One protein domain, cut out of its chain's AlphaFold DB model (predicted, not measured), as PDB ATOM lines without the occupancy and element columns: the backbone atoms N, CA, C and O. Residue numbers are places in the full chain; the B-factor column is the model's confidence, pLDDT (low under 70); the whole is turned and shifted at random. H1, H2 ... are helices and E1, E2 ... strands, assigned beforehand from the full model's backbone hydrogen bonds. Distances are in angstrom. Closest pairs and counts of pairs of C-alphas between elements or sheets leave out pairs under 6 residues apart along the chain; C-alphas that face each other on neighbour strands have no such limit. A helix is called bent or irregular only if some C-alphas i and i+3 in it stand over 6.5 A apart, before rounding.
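What this domain is: This is residues 9 to 101 of the 106 residues of an uncharacterized protein of Mycobacterium aquaticum (UniProt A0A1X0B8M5). A four-stranded sheet, curled like part of a barrel but open, has helix H1 packed over one face; a separate two-stranded ribbon, E2 and E6, lies toward the end where the loop of residues 19 to 28 reaches out. The 93 printed residues run E1 E2 E3 E4 H1 H2 E5 E6, the sheet's order being E4 - E3 - E1 - E5, all antiparallel. The class is mixed, with 44 residues in named elements, under half. The whole is compact, radius of gyration of the C-alphas 13.8 A, yet elongated, spanning 43 by 25 by 22 A.

Where its parts are: Find C-alpha 13 at (-45.397, -0.678, 39.626), where E1, residues 13 to 18, begins its 15.9 A. Look next for E3, residues 36 to 45, 23.8 A from first to last C-alpha, then E4, residues 48 to 51, and E5, residues 77 to 80. H1 is residues 61 to 68, 11.6 A, only just irregular: C-alphas 62 and 65 are 6.6 A apart. H2 is 71 to 74, E2 29 to 32, and E6 97 to 100, ending at (-31.211, 15.984, 55.697).

How they stand to each other: E3 bends by 76 degrees at residue 42, pairing with E1 before it (N 16 to O 37, 2.8 A) and in a hairpin with E4 (N 50 to O 43, 2.8 A). On E1's other side is E5, N 80 to O 15 at 3.1 A. H1 is on this strongly twisted sheet at a height of 7.9 A; its closest C-alphas to E4 are Ala 61 and Val 50, 5.2 A. In H1, 1 of 4 O i to N i+4 pairs and 4 of 5 O i to N i+3 pairs are within hydrogen-bond range; H2 is too short for an i+4 pair. H2 is not on the sheet. E2 and E6 are antiparallel, N 30 to O 99 at 2.9 A; E6 is apart from E1 and E3.

The domain as a whole: The C-alphas of Pro 9 and Gly 24 are farthest apart, 43.7 A. The printed part has no cut. Look at residues 81 to 96 for the long link from E5 to E6. Mean pLDDT of the printed part is 70.9, with residues 19 to 28, 72, 75 to 95 and 101 under 70.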
ATOM      1  N   PRO A   9     -57.099   2.863  32.490       86.94
ATOM      2  CA  PRO A   9     -56.715   2.005  33.605       86.94
ATOM      3  C   PRO A   9     -55.560   1.084  33.208       86.94
ATOM      4  O   PRO A   9     -55.606   0.425  32.170       86.94
ATOM      5  N   ALA A  10     -54.535   1.032  34.047       82.81
ATOM      6  CA  ALA A  10     -53.372   0.180  33.865       82.81
ATOM      7  C   ALA A  10     -52.906  -0.297  35.238       82.81
ATOM      8  O   ALA A  10     -52.988   0.453  36.206       82.81
ATOM      9  N   GLY A  11     -52.447  -1.543  35.311       77.81
ATOM     10  CA  GLY A  11     -51.832  -2.109  36.508       77.81
ATOM     11  C   GLY A  11     -50.320  -2.211  36.340       77.81
ATOM     12  O   GLY A  11     -49.824  -2.395  35.229       77.81
ATOM     13  N   GLY A  12     -49.586  -2.093  37.441       80.62
ATOM     14  CA  GLY A  12     -48.130  -2.206  37.457       80.62
ATOM     15  C   GLY A  12     -47.515  -1.458  38.630       80.62
ATOM     16  O   GLY A  12     -48.223  -0.864  39.445       80.62
ATOM     17  N   VAL A  13     -46.188  -1.465  38.682       80.56
ATOM     18  CA  VAL A  13     -45.397  -0.678  39.626       80.56
ATOM     19  C   VAL A  13     -44.354   0.107  38.836       80.56
ATOM     20  O   VAL A  13     -43.772  -0.404  37.882       80.56
ATOM     21  N   VAL A  14     -44.139   1.361  39.215       78.88
ATOM     22  CA  VAL A  14     -42.987   2.150  38.776       78.88
ATOM     23  C   VAL A  14     -41.946   2.164  39.892       78.88
ATOM     24  O   VAL A  14     -42.298   2.358  41.059       78.88
ATOM     25  N   GLU A  15     -40.682   1.934  39.534       81.00
ATOM     26  CA  GLU A  15     -39.549   1.956  40.459       81.00
ATOM     27  C   GLU A  15     -38.662   3.178  40.200       81.00
ATOM     28  O   GLU A  15     -38.227   3.453  39.077       81.00
ATOM     29  N   TYR A  16     -38.350   3.894  41.272       77.06
ATOM     30  CA  TYR A  16     -37.455   5.036  41.266       77.06
ATOM     31  C   TYR A  16     -36.233   4.720  42.094       77.06
ATOM     32  O   TYR A  16     -36.344   4.473  43.291       77.06
ATOM     33  N   HIS A  17     -35.066   4.763  41.467       75.69
ATOM     34  CA  HIS A  17     -33.808   4.618  42.181       75.69
ATOM     35  C   HIS A  17     -33.307   5.998  42.592       75.69
ATOM     36  O   HIS A  17     -33.187   6.885  41.745       75.69
ATOM     37  N   VAL A  18     -33.011   6.156  43.879       71.88
ATOM     38  CA  VAL A  18     -32.542   7.412  44.467       71.88
ATOM     39  C   VAL A  18     -31.128   7.205  44.975       71.88
ATOM     40  O   VAL A  18     -30.895   6.342  45.813       71.88
ATOM     41  N   TRP A  19     -30.181   7.995  44.486       68.19
ATOM     42  CA  TRP A  19     -28.792   7.929  44.929       68.19
ATOM     43  C   TRP A  19     -28.386   9.281  45.507       68.19
ATOM     44  O   TRP A  19     -28.769  10.309  44.949       68.19
ATOM     45  N   PRO A  20     -27.631   9.312  46.615       63.94
ATOM     46  CA  PRO A  20     -27.069  10.562  47.096       63.94
ATOM     47  C   PRO A  20     -26.043  11.076  46.079       63.94
ATOM     48  O   PRO A  20     -25.191  10.316  45.608       63.94
ATOM     49  N   VAL A  21     -26.117  12.366  45.751       58.94
ATOM     50  CA  VAL A  21     -25.116  13.043  44.922       58.94
ATOM     51  C   VAL A  21     -24.035  13.584  45.849       58.94
ATOM     52  O   VAL A  21     -24.289  14.464  46.665       58.94
ATOM     53  N   HIS A  22     -22.820  13.053  45.734       55.84
ATOM     54  CA  HIS A  22     -21.657  13.623  46.405       55.84
ATOM     55  C   HIS A  22     -21.085  14.734  45.519       55.84
ATOM     56  O   HIS A  22     -20.286  14.468  44.620       55.84
ATOM     57  N   ASP A  23     -21.523  15.974  45.736       53.31
ATOM     58  CA  ASP A  23     -21.016  17.156  45.023       53.31
ATOM     59  C   ASP A  23     -20.037  18.001  45.863       53.31
ATOM     60  O   ASP A  23     -19.593  19.069  45.437       53.31
ATOM     61  N   GLY A  24     -19.671  17.516  47.056       55.31
ATOM     62  CA  GLY A  24     -18.792  18.199  48.007       55.31
ATOM     63  C   GLY A  24     -19.456  19.342  48.790       55.31
ATOM     64  O   GLY A  24     -18.791  19.967  49.617       55.31
ATOM     65  N   GLN A  25     -20.743  19.633  48.556       52.75
ATOM     66  CA  GLN A  25     -21.554  20.587  49.326       52.75
ATOM     67  C   GLN A  25     -22.648  19.873  50.139       52.75
ATOM     68  O   GLN A  25     -22.928  20.299  51.262       52.75
ATOM     69  N   HIS A  26     -23.208  18.777  49.610       55.41
ATOM     70  CA  HIS A  26     -24.366  18.057  50.154       55.41
ATOM     71  C   HIS A  26     -24.038  16.677  50.763       55.41
ATOM     72  O   HIS A  26     -24.717  15.686  50.502       55.41
ATOM     73  N   ASP A  27     -23.032  16.609  51.640       59.06
ATOM     74  CA  ASP A  27     -22.633  15.362  52.331       59.06
ATOM     75  C   ASP A  27     -23.558  14.958  53.496       59.06
ATOM     76  O   ASP A  27     -23.383  13.911  54.120       59.06
ATOM     77  N   ASP A  28     -24.568  15.776  53.777       68.75
ATOM     78  CA  ASP A  28     -25.392  15.707  54.984       68.75
ATOM     79  C   ASP A  28     -26.722  14.940  54.792       68.75
ATOM     80  O   ASP A  28     -27.636  15.047  55.614       68.75
ATOM     81  N   ILE A  29     -26.850  14.144  53.720       71.94
ATOM     82  CA  ILE A  29     -28.049  13.346  53.417       71.94
ATOM     83  C   ILE A  29     -27.861  11.899  53.887       71.94
ATOM     84  O   ILE A  29     -27.032  11.155  53.364       71.94
ATOM     85  N   LEU A  30     -28.683  11.469  54.845       75.25
ATOM     86  CA  LEU A  30     -28.781  10.077  55.279       75.25
ATOM     87  C   LEU A  30     -29.990   9.411  54.613       75.25
ATOM     88  O   LEU A  30     -31.115   9.891  54.749       75.25
ATOM     89  N   ILE A  31     -29.755   8.284  53.939       75.69
ATOM     90  CA  ILE A  31     -30.801   7.420  53.381       75.69
ATOM     91  C   ILE A  31     -30.796   6.108  54.167       75.69
ATOM     92  O   ILE A  31     -29.829   5.347  54.103       75.69
ATOM     93  N   GLU A  32     -31.865   5.842  54.912       76.38
ATOM     94  CA  GLU A  32     -32.047   4.589  55.645       76.38
ATOM     95  C   GLU A  32     -32.968   3.641  54.862       76.38
ATOM     96  O   GLU A  32     -34.083   4.002  54.482       76.38
ATOM     97  N   GLY A  33     -32.506   2.407  54.640       73.19
ATOM     98  CA  GLY A  33     -33.250   1.374  53.913       73.19
ATOM     99  C   GLY A  33     -32.809   1.198  52.457       73.19
ATOM    100  O   GLY A  33     -31.681   1.520  52.084       73.19
ATOM    101  N   SER A  34     -33.684   0.608  51.638       74.94
ATOM    102  CA  SER A  34     -33.399   0.392  50.213       74.94
ATOM    103  C   SER A  34     -33.556   1.707  49.441       74.94
ATOM    104  O   SER A  34     -34.600   2.338  49.585       74.94
ATOM    105  N   PRO A  35     -32.599   2.108  48.581       73.81
ATOM    106  CA  PRO A  35     -32.627   3.374  47.835       73.81
ATOM    107  C   PRO A  35     -33.620   3.352  46.653       73.81
ATOM    108  O   PRO A  35     -33.304   3.771  45.538       73.81
ATOM    109  N   ILE A  36     -34.803   2.773  46.856       76.12
ATOM    110  CA  ILE A  36     -35.794   2.521  45.815       76.12
ATOM    111  C   ILE A  36     -37.170   2.939  46.328       76.12
ATOM    112  O   ILE A  36     -37.644   2.407  47.326       76.12
ATOM    113  N   TRP A  37     -37.836   3.841  45.610       79.31
ATOM    114  CA  TRP A  37     -39.266   4.104  45.766       79.31
ATOM    115  C   TRP A  37     -40.058   3.266  44.782       79.31
ATOM    116  O   TRP A  37     -39.740   3.228  43.596       79.31
ATOM    117  N   ARG A  38     -41.144   2.661  45.246       80.00
ATOM    118  CA  ARG A  38     -42.062   1.911  44.393       80.00
ATOM    119  C   ARG A  38     -43.459   2.496  44.500       80.00
ATOM    120  O   ARG A  38     -43.917   2.798  45.599       80.00
ATOM    121  N   ARG A  39     -44.148   2.663  43.368       81.12
ATOM    122  CA  ARG A  39     -45.532   3.163  43.353       81.12
ATOM    123  C   ARG A  39     -46.441   2.360  42.435       81.12
ATOM    124  O   ARG A  39     -46.038   2.102  41.301       81.12
ATOM    125  N   PRO A  40     -47.666   2.010  42.879       83.06
ATOM    126  CA  PRO A  40     -48.670   1.454  41.987       83.06
ATOM    127  C   PRO A  40     -48.977   2.434  40.860       83.06
ATOM    128  O   PRO A  40     -49.249   3.613  41.101       83.06
ATOM    129  N   VAL A  41     -48.970   1.926  39.635       86.19
ATOM    130  CA  VAL A  41     -49.522   2.646  38.493       86.19
ATOM    131  C   VAL A  41     -51.041   2.552  38.589       86.19
ATOM    132  O   VAL A  41     -51.597   1.459  38.656       86.19
ATOM    133  N   THR A  42     -51.703   3.704  38.617       88.12
ATOM    134  CA  THR A  42     -53.168   3.818  38.614       88.12
ATOM    135  C   THR A  42     -53.717   3.788  37.186       88.12
ATOM    136  O   THR A  42     -54.855   3.384  36.947       88.12
ATOM    137  N   GLY A  43     -52.914   4.239  36.221       90.06
ATOM    138  CA  GLY A  43     -53.285   4.272  34.815       90.06
ATOM    139  C   GLY A  43     -52.223   4.903  33.929       90.06
ATOM    140  O   GLY A  43     -51.099   5.158  34.361       90.06
ATOM    141  N   LEU A  44     -52.600   5.154  32.681       89.25
ATOM    142  CA  LEU A  44     -51.759   5.762  31.658       89.25
ATOM    143  C   LEU A  44     -52.466   6.967  31.024       89.25
ATOM    144  O   LEU A  44     -53.675   6.922  30.782       89.25
ATOM    145  N   ILE A  45     -51.706   8.019  30.714       89.12
ATOM    146  CA  ILE A  45     -52.104   9.083  29.777       89.12
ATOM    147  C   ILE A  45     -51.202   8.959  28.548       89.12
ATOM    148  O   ILE A  45     -50.008   9.258  28.617       89.12
ATOM    149  N   GLY A  46     -51.756   8.489  27.427       87.06
ATOM    150  CA  GLY A  46     -50.926   7.990  26.326       87.06
ATOM    151  C   GLY A  46     -50.081   6.813  26.820       87.06
ATOM    152  O   GLY A  46     -50.635   5.862  27.362       87.06
ATOM    153  N   ASP A  47     -48.757   6.929  26.715       84.25
ATOM    154  CA  ASP A  47     -47.802   5.937  27.235       84.25
ATOM    155  C   ASP A  47     -47.184   6.340  28.589       84.25
ATOM    156  O   ASP A  47     -46.274   5.682  29.093       84.25
ATOM    157  N   MET A  48     -47.647   7.440  29.191       86.56
ATOM    158  CA  MET A  48     -47.068   7.969  30.426       86.56
ATOM    159  C   MET A  48     -47.769   7.385  31.662       86.56
ATOM    160  O   MET A  48     -48.986   7.556  31.792       86.56
ATOM    161  N   PRO A  49     -47.039   6.742  32.592       87.88
ATOM    162  CA  PRO A  49     -47.608   6.225  33.832       87.88
ATOM    163  C   PRO A  49     -48.122   7.339  34.743       87.88
ATOM    164  O   PRO A  49     -47.500   8.390  34.898       87.88
ATOM    165  N   VAL A  50     -49.263   7.070  35.372       89.50
ATOM    166  CA  VAL A  50     -49.923   7.914  36.371       89.50
ATOM    167  C   VAL A  50     -49.965   7.157  37.688       89.50
ATOM    168  O   VAL A  50     -50.311   5.975  37.719       89.50
ATOM    169  N   VAL A  51     -49.651   7.848  38.776       87.75
ATOM    170  CA  VAL A  51     -49.683   7.302  40.137       87.75
ATOM    171  C   VAL A  51     -50.641   8.110  41.011       87.75
ATOM    172  O   VAL A  51     -50.934   9.277  40.733       87.75
ATOM    173  N   ALA A  52     -51.140   7.478  42.071       87.44
ATOM    174  CA  ALA A  52     -51.884   8.142  43.135       87.44
ATOM    175  C   ALA A  52     -50.980   8.271  44.380       87.44
ATOM    176  O   ALA A  52     -50.675   7.246  44.994       87.44
ATOM    177  N   PRO A  53     -50.514   9.481  44.741       79.88
ATOM    178  CA  PRO A  53     -49.756   9.705  45.972       79.88
ATOM    179  C   PRO A  53     -50.637   9.496  47.214       79.88
ATOM    180  O   PRO A  53     -51.864   9.563  47.133       79.88
ATOM    181  N   GLU A  54     -50.022   9.301  48.383       76.50
ATOM    182  CA  GLU A  54     -50.749   9.153  49.655       76.50
ATOM    183  C   GLU A  54     -51.557  10.395  50.031       76.50
ATOM    184  O   GLU A  54     -52.617  10.299  50.648       76.50
ATOM    185  N   SER A  55     -51.052  11.567  49.651       75.38
ATOM    186  CA  SER A  55     -51.726  12.845  49.826       75.38
ATOM    187  C   SER A  55     -51.767  13.587  48.497       75.38
ATOM    188  O   SER A  55     -50.723  13.836  47.897       75.38
ATOM    189  N   GLY A  56     -52.962  13.986  48.061       80.19
ATOM    190  CA  GLY A  56     -53.153  14.801  46.862       80.19
ATOM    191  C   GLY A  56     -54.003  14.124  45.790       80.19
ATOM    192  O   GLY A  56     -54.810  13.243  46.075       80.19
ATOM    193  N   GLY A  57     -53.861  14.608  44.557       86.50
ATOM    194  CA  GLY A  57     -54.535  14.074  43.374       86.50
ATOM    195  C   GLY A  57     -53.602  13.230  42.509       86.50
ATOM    196  O   GLY A  57     -52.403  13.151  42.766       86.50
ATOM    197  N   LEU A  58     -54.165  12.622  41.462       88.94
ATOM    198  CA  LEU A  58     -53.391  11.909  40.444       88.94
ATOM    199  C   LEU A  58     -52.315  12.818  39.839       88.94
ATOM    200  O   LEU A  58     -52.538  14.011  39.631       88.94
ATOM    201  N   MET A  59     -51.162  12.233  39.530       89.81
ATOM    202  CA  MET A  59     -50.050  12.917  38.873       89.81
ATOM    203  C   MET A  59     -49.261  11.952  37.998       89.81
ATOM    204  O   MET A  59     -49.356  10.731  38.156       89.81
ATOM    205  N   LEU A  60     -48.493  12.501  37.057       87.44
ATOM    206  CA  LEU A  60     -47.560  11.695  36.284       87.44
ATOM    207  C   LEU A  60     -46.515  11.095  37.220       87.44
ATOM    208  O   LEU A  60     -46.091  11.711  38.195       87.44
ATOM    209  N   ALA A  61     -46.087   9.886  36.889       83.94
ATOM    210  CA  ALA A  61     -45.043   9.184  37.611       83.94
ATOM    211  C   ALA A  61     -43.746  10.030  37.664       83.94
ATOM    212  O   ALA A  61     -43.124  10.152  38.712       83.94
ATOM    213  N   SER A  62     -43.390  10.707  36.564       78.75
ATOM    214  CA  SER A  62     -42.249  11.638  36.513       78.75
ATOM    215  C   SER A  62     -42.316  12.740  37.568       78.75
ATOM    216  O   SER A  62     -41.309  13.050  38.186       78.75
ATOM    217  N   ASP A  63     -43.507  13.287  37.796       83.44
ATOM    218  CA  ASP A  63     -43.704  14.458  38.654       83.44
ATOM    219  C   ASP A  63     -43.830  14.049  40.127       83.44
ATOM    220  O   ASP A  63     -43.677  14.868  41.030       83.44
ATOM    221  N   TYR A  64     -44.122  12.772  40.385       82.69
ATOM    222  CA  TYR A  64     -44.309  12.250  41.732       82.69
ATOM    223  C   TYR A  64     -43.072  12.450  42.608       82.69
ATOM    224  O   TYR A  64     -43.202  12.853  43.765       82.69
ATOM    225  N   LEU A  65     -41.874  12.222  42.067       76.19
ATOM    226  CA  LEU A  65     -40.641  12.374  42.836       76.19
ATOM    227  C   LEU A  65     -40.388  13.811  43.278       76.19
ATOM    228  O   LEU A  65     -39.957  14.011  44.409       76.19
ATOM    229  N   ASP A  66     -40.753  14.800  42.466       78.12
ATOM    230  CA  ASP A  66     -40.621  16.213  42.832       78.12
ATOM    231  C   ASP A  66     -41.488  16.583  44.048       78.12
ATOM    232  O   ASP A  66     -41.229  17.580  44.728       78.12
ATOM    233  N   THR A  67     -42.516  15.777  44.350       78.44
ATOM    234  CA  THR A  67     -43.400  15.987  45.505       78.44
ATOM    235  C   THR A  67     -42.924  15.318  46.791       78.44
ATOM    236  O   THR A  67     -43.307  15.769  47.870       78.44
ATOM    237  N   VAL A  68     -42.112  14.260  46.699       76.12
ATOM    238  CA  VAL A  68     -41.695  13.460  47.868       76.12
ATOM    239  C   VAL A  68     -40.201  13.500  48.150       76.12
ATOM    240  O   VAL A  68     -39.796  13.217  49.276       76.12
ATOM    241  N   LEU A  69     -39.378  13.866  47.166       74.94
ATOM    242  CA  LEU A  69     -37.947  14.055  47.364       74.94
ATOM    243  C   LEU A  69     -37.639  15.472  47.858       74.94
ATOM    244  O   LEU A  69     -38.169  16.445  47.309       74.94
ATOM    245  N   PRO A  70     -36.716  15.610  48.826       73.50
ATOM    246  CA  PRO A  70     -36.042  16.874  49.093       73.50
ATOM    247  C   PRO A  70     -35.428  17.446  47.808       73.50
ATOM    248  O   PRO A  70     -34.977  16.690  46.943       73.50
ATOM    249  N   ARG A  71     -35.402  18.777  47.676       74.12
ATOM    250  CA  ARG A  71     -34.950  19.476  46.455       74.12
ATOM    251  C   ARG A  71     -33.540  19.077  46.027       74.12
ATOM    252  O   ARG A  71     -33.252  19.027  44.838       74.12
ATOM    253  N   GLU A  72     -32.701  18.755  46.998       69.75
ATOM    254  CA  GLU A  72     -31.314  18.324  46.852       69.75
ATOM    255  C   GLU A  72     -31.188  17.005  46.068       69.75
ATOM    256  O   GLU A  72     -30.151  16.743  45.470       69.75
ATOM    257  N   LEU A  73     -32.249  16.189  46.031       70.31
ATOM    258  CA  LEU A  73     -32.284  14.892  45.346       70.31
ATOM    259  C   LEU A  73     -33.152  14.898  44.077       70.31
ATOM    260  O   LEU A  73     -33.172  13.913  43.339       70.31
ATOM    261  N   GLN A  74     -33.867  15.993  43.796       70.44
ATOM    262  CA  GLN A  74     -34.773  16.083  42.643       70.44
ATOM    263  C   GLN A  74     -34.022  16.095  41.304       70.44
ATOM    264  O   GLN A  74     -34.537  15.582  40.317       70.44
ATOM    265  N   ALA A  75     -32.793  16.618  41.263       60.91
ATOM    266  CA  ALA A  75     -32.027  16.760  40.024       60.91
ATOM    267  C   ALA A  75     -31.462  15.440  39.457       60.91
ATOM    268  O   ALA A  75     -31.065  15.428  38.294       60.91
ATOM    269  N   ASP A  76     -31.413  14.355  40.241       61.25
ATOM    270  CA  ASP A  76     -30.600  13.178  39.893       61.25
ATOM    271  C   ASP A  76     -31.277  11.835  40.229       61.25
ATOM    272  O   ASP A  76     -30.707  10.927  40.838       61.25
ATOM    273  N   HIS A  77     -32.541  11.696  39.824       59.38
ATOM    274  CA  HIS A  77     -33.274  10.433  39.900       59.38
ATOM    275  C   HIS A  77     -33.429   9.797  38.513       59.38
ATOM    276  O   HIS A  77     -33.779  10.453  37.532       59.38
ATOM    277  N   SER A  78     -33.231   8.478  38.419       56.06
ATOM    278  CA  SER A  78     -33.575   7.725  37.208       56.06
ATOM    279  C   SER A  78     -34.883   6.973  37.428       56.06
ATOM    280  O   SER A  78     -34.944   6.057  38.255       56.06
ATOM    281  N   ASN A  79     -35.918   7.323  36.665       54.66
ATOM    282  CA  ASN A  79     -37.115   6.499  36.559       54.66
ATOM    283  C   ASN A  79     -36.766   5.240  35.746       54.66
ATOM    284  O   ASN A  79     -36.455   5.329  34.556       54.66
ATOM    285  N   ARG A  80     -36.786   4.066  36.386       51.16
ATOM    286  CA  ARG A  80     -36.719   2.779  35.689       51.16
ATOM    287  C   ARG A  80     -38.061   2.088  35.871       51.16
ATOM    288  O   ARG A  80     -38.255   1.311  36.797       51.16
ATOM    289  N   GLY A  81     -38.984   2.343  34.947       47.81
ATOM    290  CA  GLY A  81     -40.221   1.575  34.859       47.81
ATOM    291  C   GLY A  81     -39.923   0.116  34.518       47.81
ATOM    292  O   GLY A  81     -39.735  -0.220  33.350       47.81
ATOM    293  N   GLN A  82     -39.858  -0.761  35.522       48.22
ATOM    294  CA  GLN A  82     -39.950  -2.202  35.314       48.22
ATOM    295  C   GLN A  82     -41.397  -2.633  35.530       48.22
ATOM    296  O   GLN A  82     -41.862  -2.799  36.649       48.22
ATOM    297  N   TYR A  83     -42.117  -2.821  34.430       48.62
ATOM    298  CA  TYR A  83     -43.455  -3.398  34.450       48.62
ATOM    299  C   TYR A  83     -43.323  -4.909  34.650       48.62
ATOM    300  O   TYR A  83     -43.088  -5.646  33.690       48.62
ATOM    301  N   ARG A  84     -43.434  -5.389  35.888       43.09
ATOM    302  CA  ARG A  84     -43.541  -6.825  36.158       43.09
ATOM    303  C   ARG A  84     -44.904  -7.144  36.734       43.09
ATOM    304  O   ARG A  84     -45.327  -6.568  37.728       43.09
ATOM    305  N   ALA A  85     -45.576  -8.084  36.077       40.78
ATOM    306  CA  ALA A  85     -46.878  -8.576  36.494       40.78
ATOM    307  C   ALA A  85     -46.814  -9.461  37.755       40.78
ATOM    308  O   ALA A  85     -47.850  -9.876  38.254       40.78
ATOM    309  N   ASP A  86     -45.616  -9.747  38.270       44.75
ATOM    310  CA  ASP A  86     -45.403 -10.653  39.403       44.75
ATOM    311  C   ASP A  86     -45.075  -9.898  40.711       44.75
ATOM    312  O   ASP A  86     -45.064 -10.495  41.783       44.75
ATOM    313  N   ASP A  87     -44.864  -8.572  40.660       46.00
ATOM    314  CA  ASP A  87     -44.568  -7.738  41.842       46.00
ATOM    315  C   ASP A  87     -45.829  -7.368  42.658       46.00
ATOM    316  O   ASP A  87     -45.746  -6.650  43.654       46.00
ATOM    317  N   PHE A  88     -47.009  -7.865  42.267       45.31
ATOM    318  CA  PHE A  88     -48.294  -7.551  42.910       45.31
ATOM    319  C   PHE A  88     -48.547  -8.286  44.233       45.31
ATOM    320  O   PHE A  88     -49.493  -7.942  44.940       45.31
ATOM    321  N   GLU A  89     -47.745  -9.301  44.564       41.94
ATOM    322  CA  GLU A  89     -47.985 -10.157  45.738       41.94
ATOM    323  C   GLU A  89     -47.126  -9.795  46.956       41.94
ATOM    324  O   GLU A  89     -47.387 -10.274  48.061       41.94
ATOM    325  N   SER A  90     -46.123  -8.931  46.788       39.03
ATOM    326  CA  SER A  90     -45.326  -8.424  47.906       39.03
ATOM    327  C   SER A  90     -45.789  -7.022  48.290       39.03
ATOM    328  O   SER A  90     -46.099  -6.228  47.399       39.03
ATOM    329  N   PRO A  91     -45.822  -6.670  49.590       46.38
ATOM    330  CA  PRO A  91     -45.991  -5.280  49.974       46.38
ATOM    331  C   PRO A  91     -44.929  -4.465  49.239       46.38
ATOM    332  O   PRO A  91     -43.735  -4.775  49.282       46.38
ATOM    333  N   ILE A  92     -45.399  -3.470  48.497       55.97
ATOM    334  CA  ILE A  92     -44.569  -2.460  47.860       55.97
ATOM    335  C   ILE A  92     -43.692  -1.883  48.972       55.97
ATOM    336  O   ILE A  92     -44.213  -1.249  49.883       55.97
ATOM    337  N   GLY A  93     -42.398  -2.225  48.949       55.19
ATOM    338  CA  GLY A  93     -41.452  -1.853  49.998       55.19
ATOM    339  C   GLY A  93     -41.479  -0.347  50.222       55.19
ATOM    340  O   GLY A  93     -41.470   0.412  49.249       55.19
ATOM    341  N   ASP A  94     -41.568   0.043  51.493       60.78
ATOM    342  CA  ASP A  94     -41.726   1.433  51.890       60.78
ATOM    343  C   ASP A  94     -40.585   2.292  51.334       60.78
ATOM    344  O   ASP A  94     -39.430   1.867  51.243       60.78
ATOM    345  N   ALA A  95     -40.956   3.514  50.965       66.25
ATOM    346  CA  ALA A  95     -40.067   4.647  50.766       66.25
ATOM    347  C   ALA A  95     -38.830   4.593  51.688       66.25
ATOM    348  O   ALA A  95     -39.015   4.418  52.899       66.25
ATOM    349  N   PRO A  96     -37.592   4.793  51.194       70.69
ATOM    350  CA  PRO A  96     -36.479   5.011  52.103       70.69
ATOM    351  C   PRO A  96     -36.752   6.236  52.974       70.69
ATOM    352  O   PRO A  96     -37.324   7.234  52.524       70.69
ATOM    353  N   VAL A  97     -36.298   6.177  54.222       75.00
ATOM    354  CA  VAL A  97     -36.332   7.345  55.099       75.00
ATOM    355  C   VAL A  97     -35.155   8.232  54.719       75.00
ATOM    356  O   VAL A  97     -34.000   7.813  54.810       75.00
ATOM    357  N   ILE A  98     -35.451   9.452  54.273       73.88
ATOM    358  CA  ILE A  98     -34.437  10.450  53.936       73.88
ATOM    359  C   ILE A  98     -34.400  11.499  55.038       73.88
ATOM    360  O   ILE A  98     -35.400  12.157  55.315       73.88
ATOM    361  N   THR A  99     -33.226  11.668  55.637       75.06
ATOM    362  CA  THR A  99     -32.959  12.716  56.622       75.06
ATOM    363  C   THR A  99     -31.883  13.646  56.081       75.06
ATOM    364  O   THR A  99     -30.772  13.203  55.797       75.06
ATOM    365  N   VAL A 100     -32.198  14.935  55.975       70.50
ATOM    366  CA  VAL A 100     -31.211  15.984  55.697       70.50
ATOM    367  C   VAL A 100     -30.756  16.541  57.041       70.50
ATOM    368  O   VAL A 100     -31.579  17.035  57.812       70.50
ATOM    369  N   ARG A 101     -29.465  16.430  57.366       65.25
ATOM    370  CA  ARG A 101     -28.913  17.123  58.533       65.25
ATOM    371  C   ARG A 101     -28.722  18.583  58.150       65.25
ATOM    372  O   ARG A 101     -27.922  18.897  57.277       65.25
TER     373      ARG A 101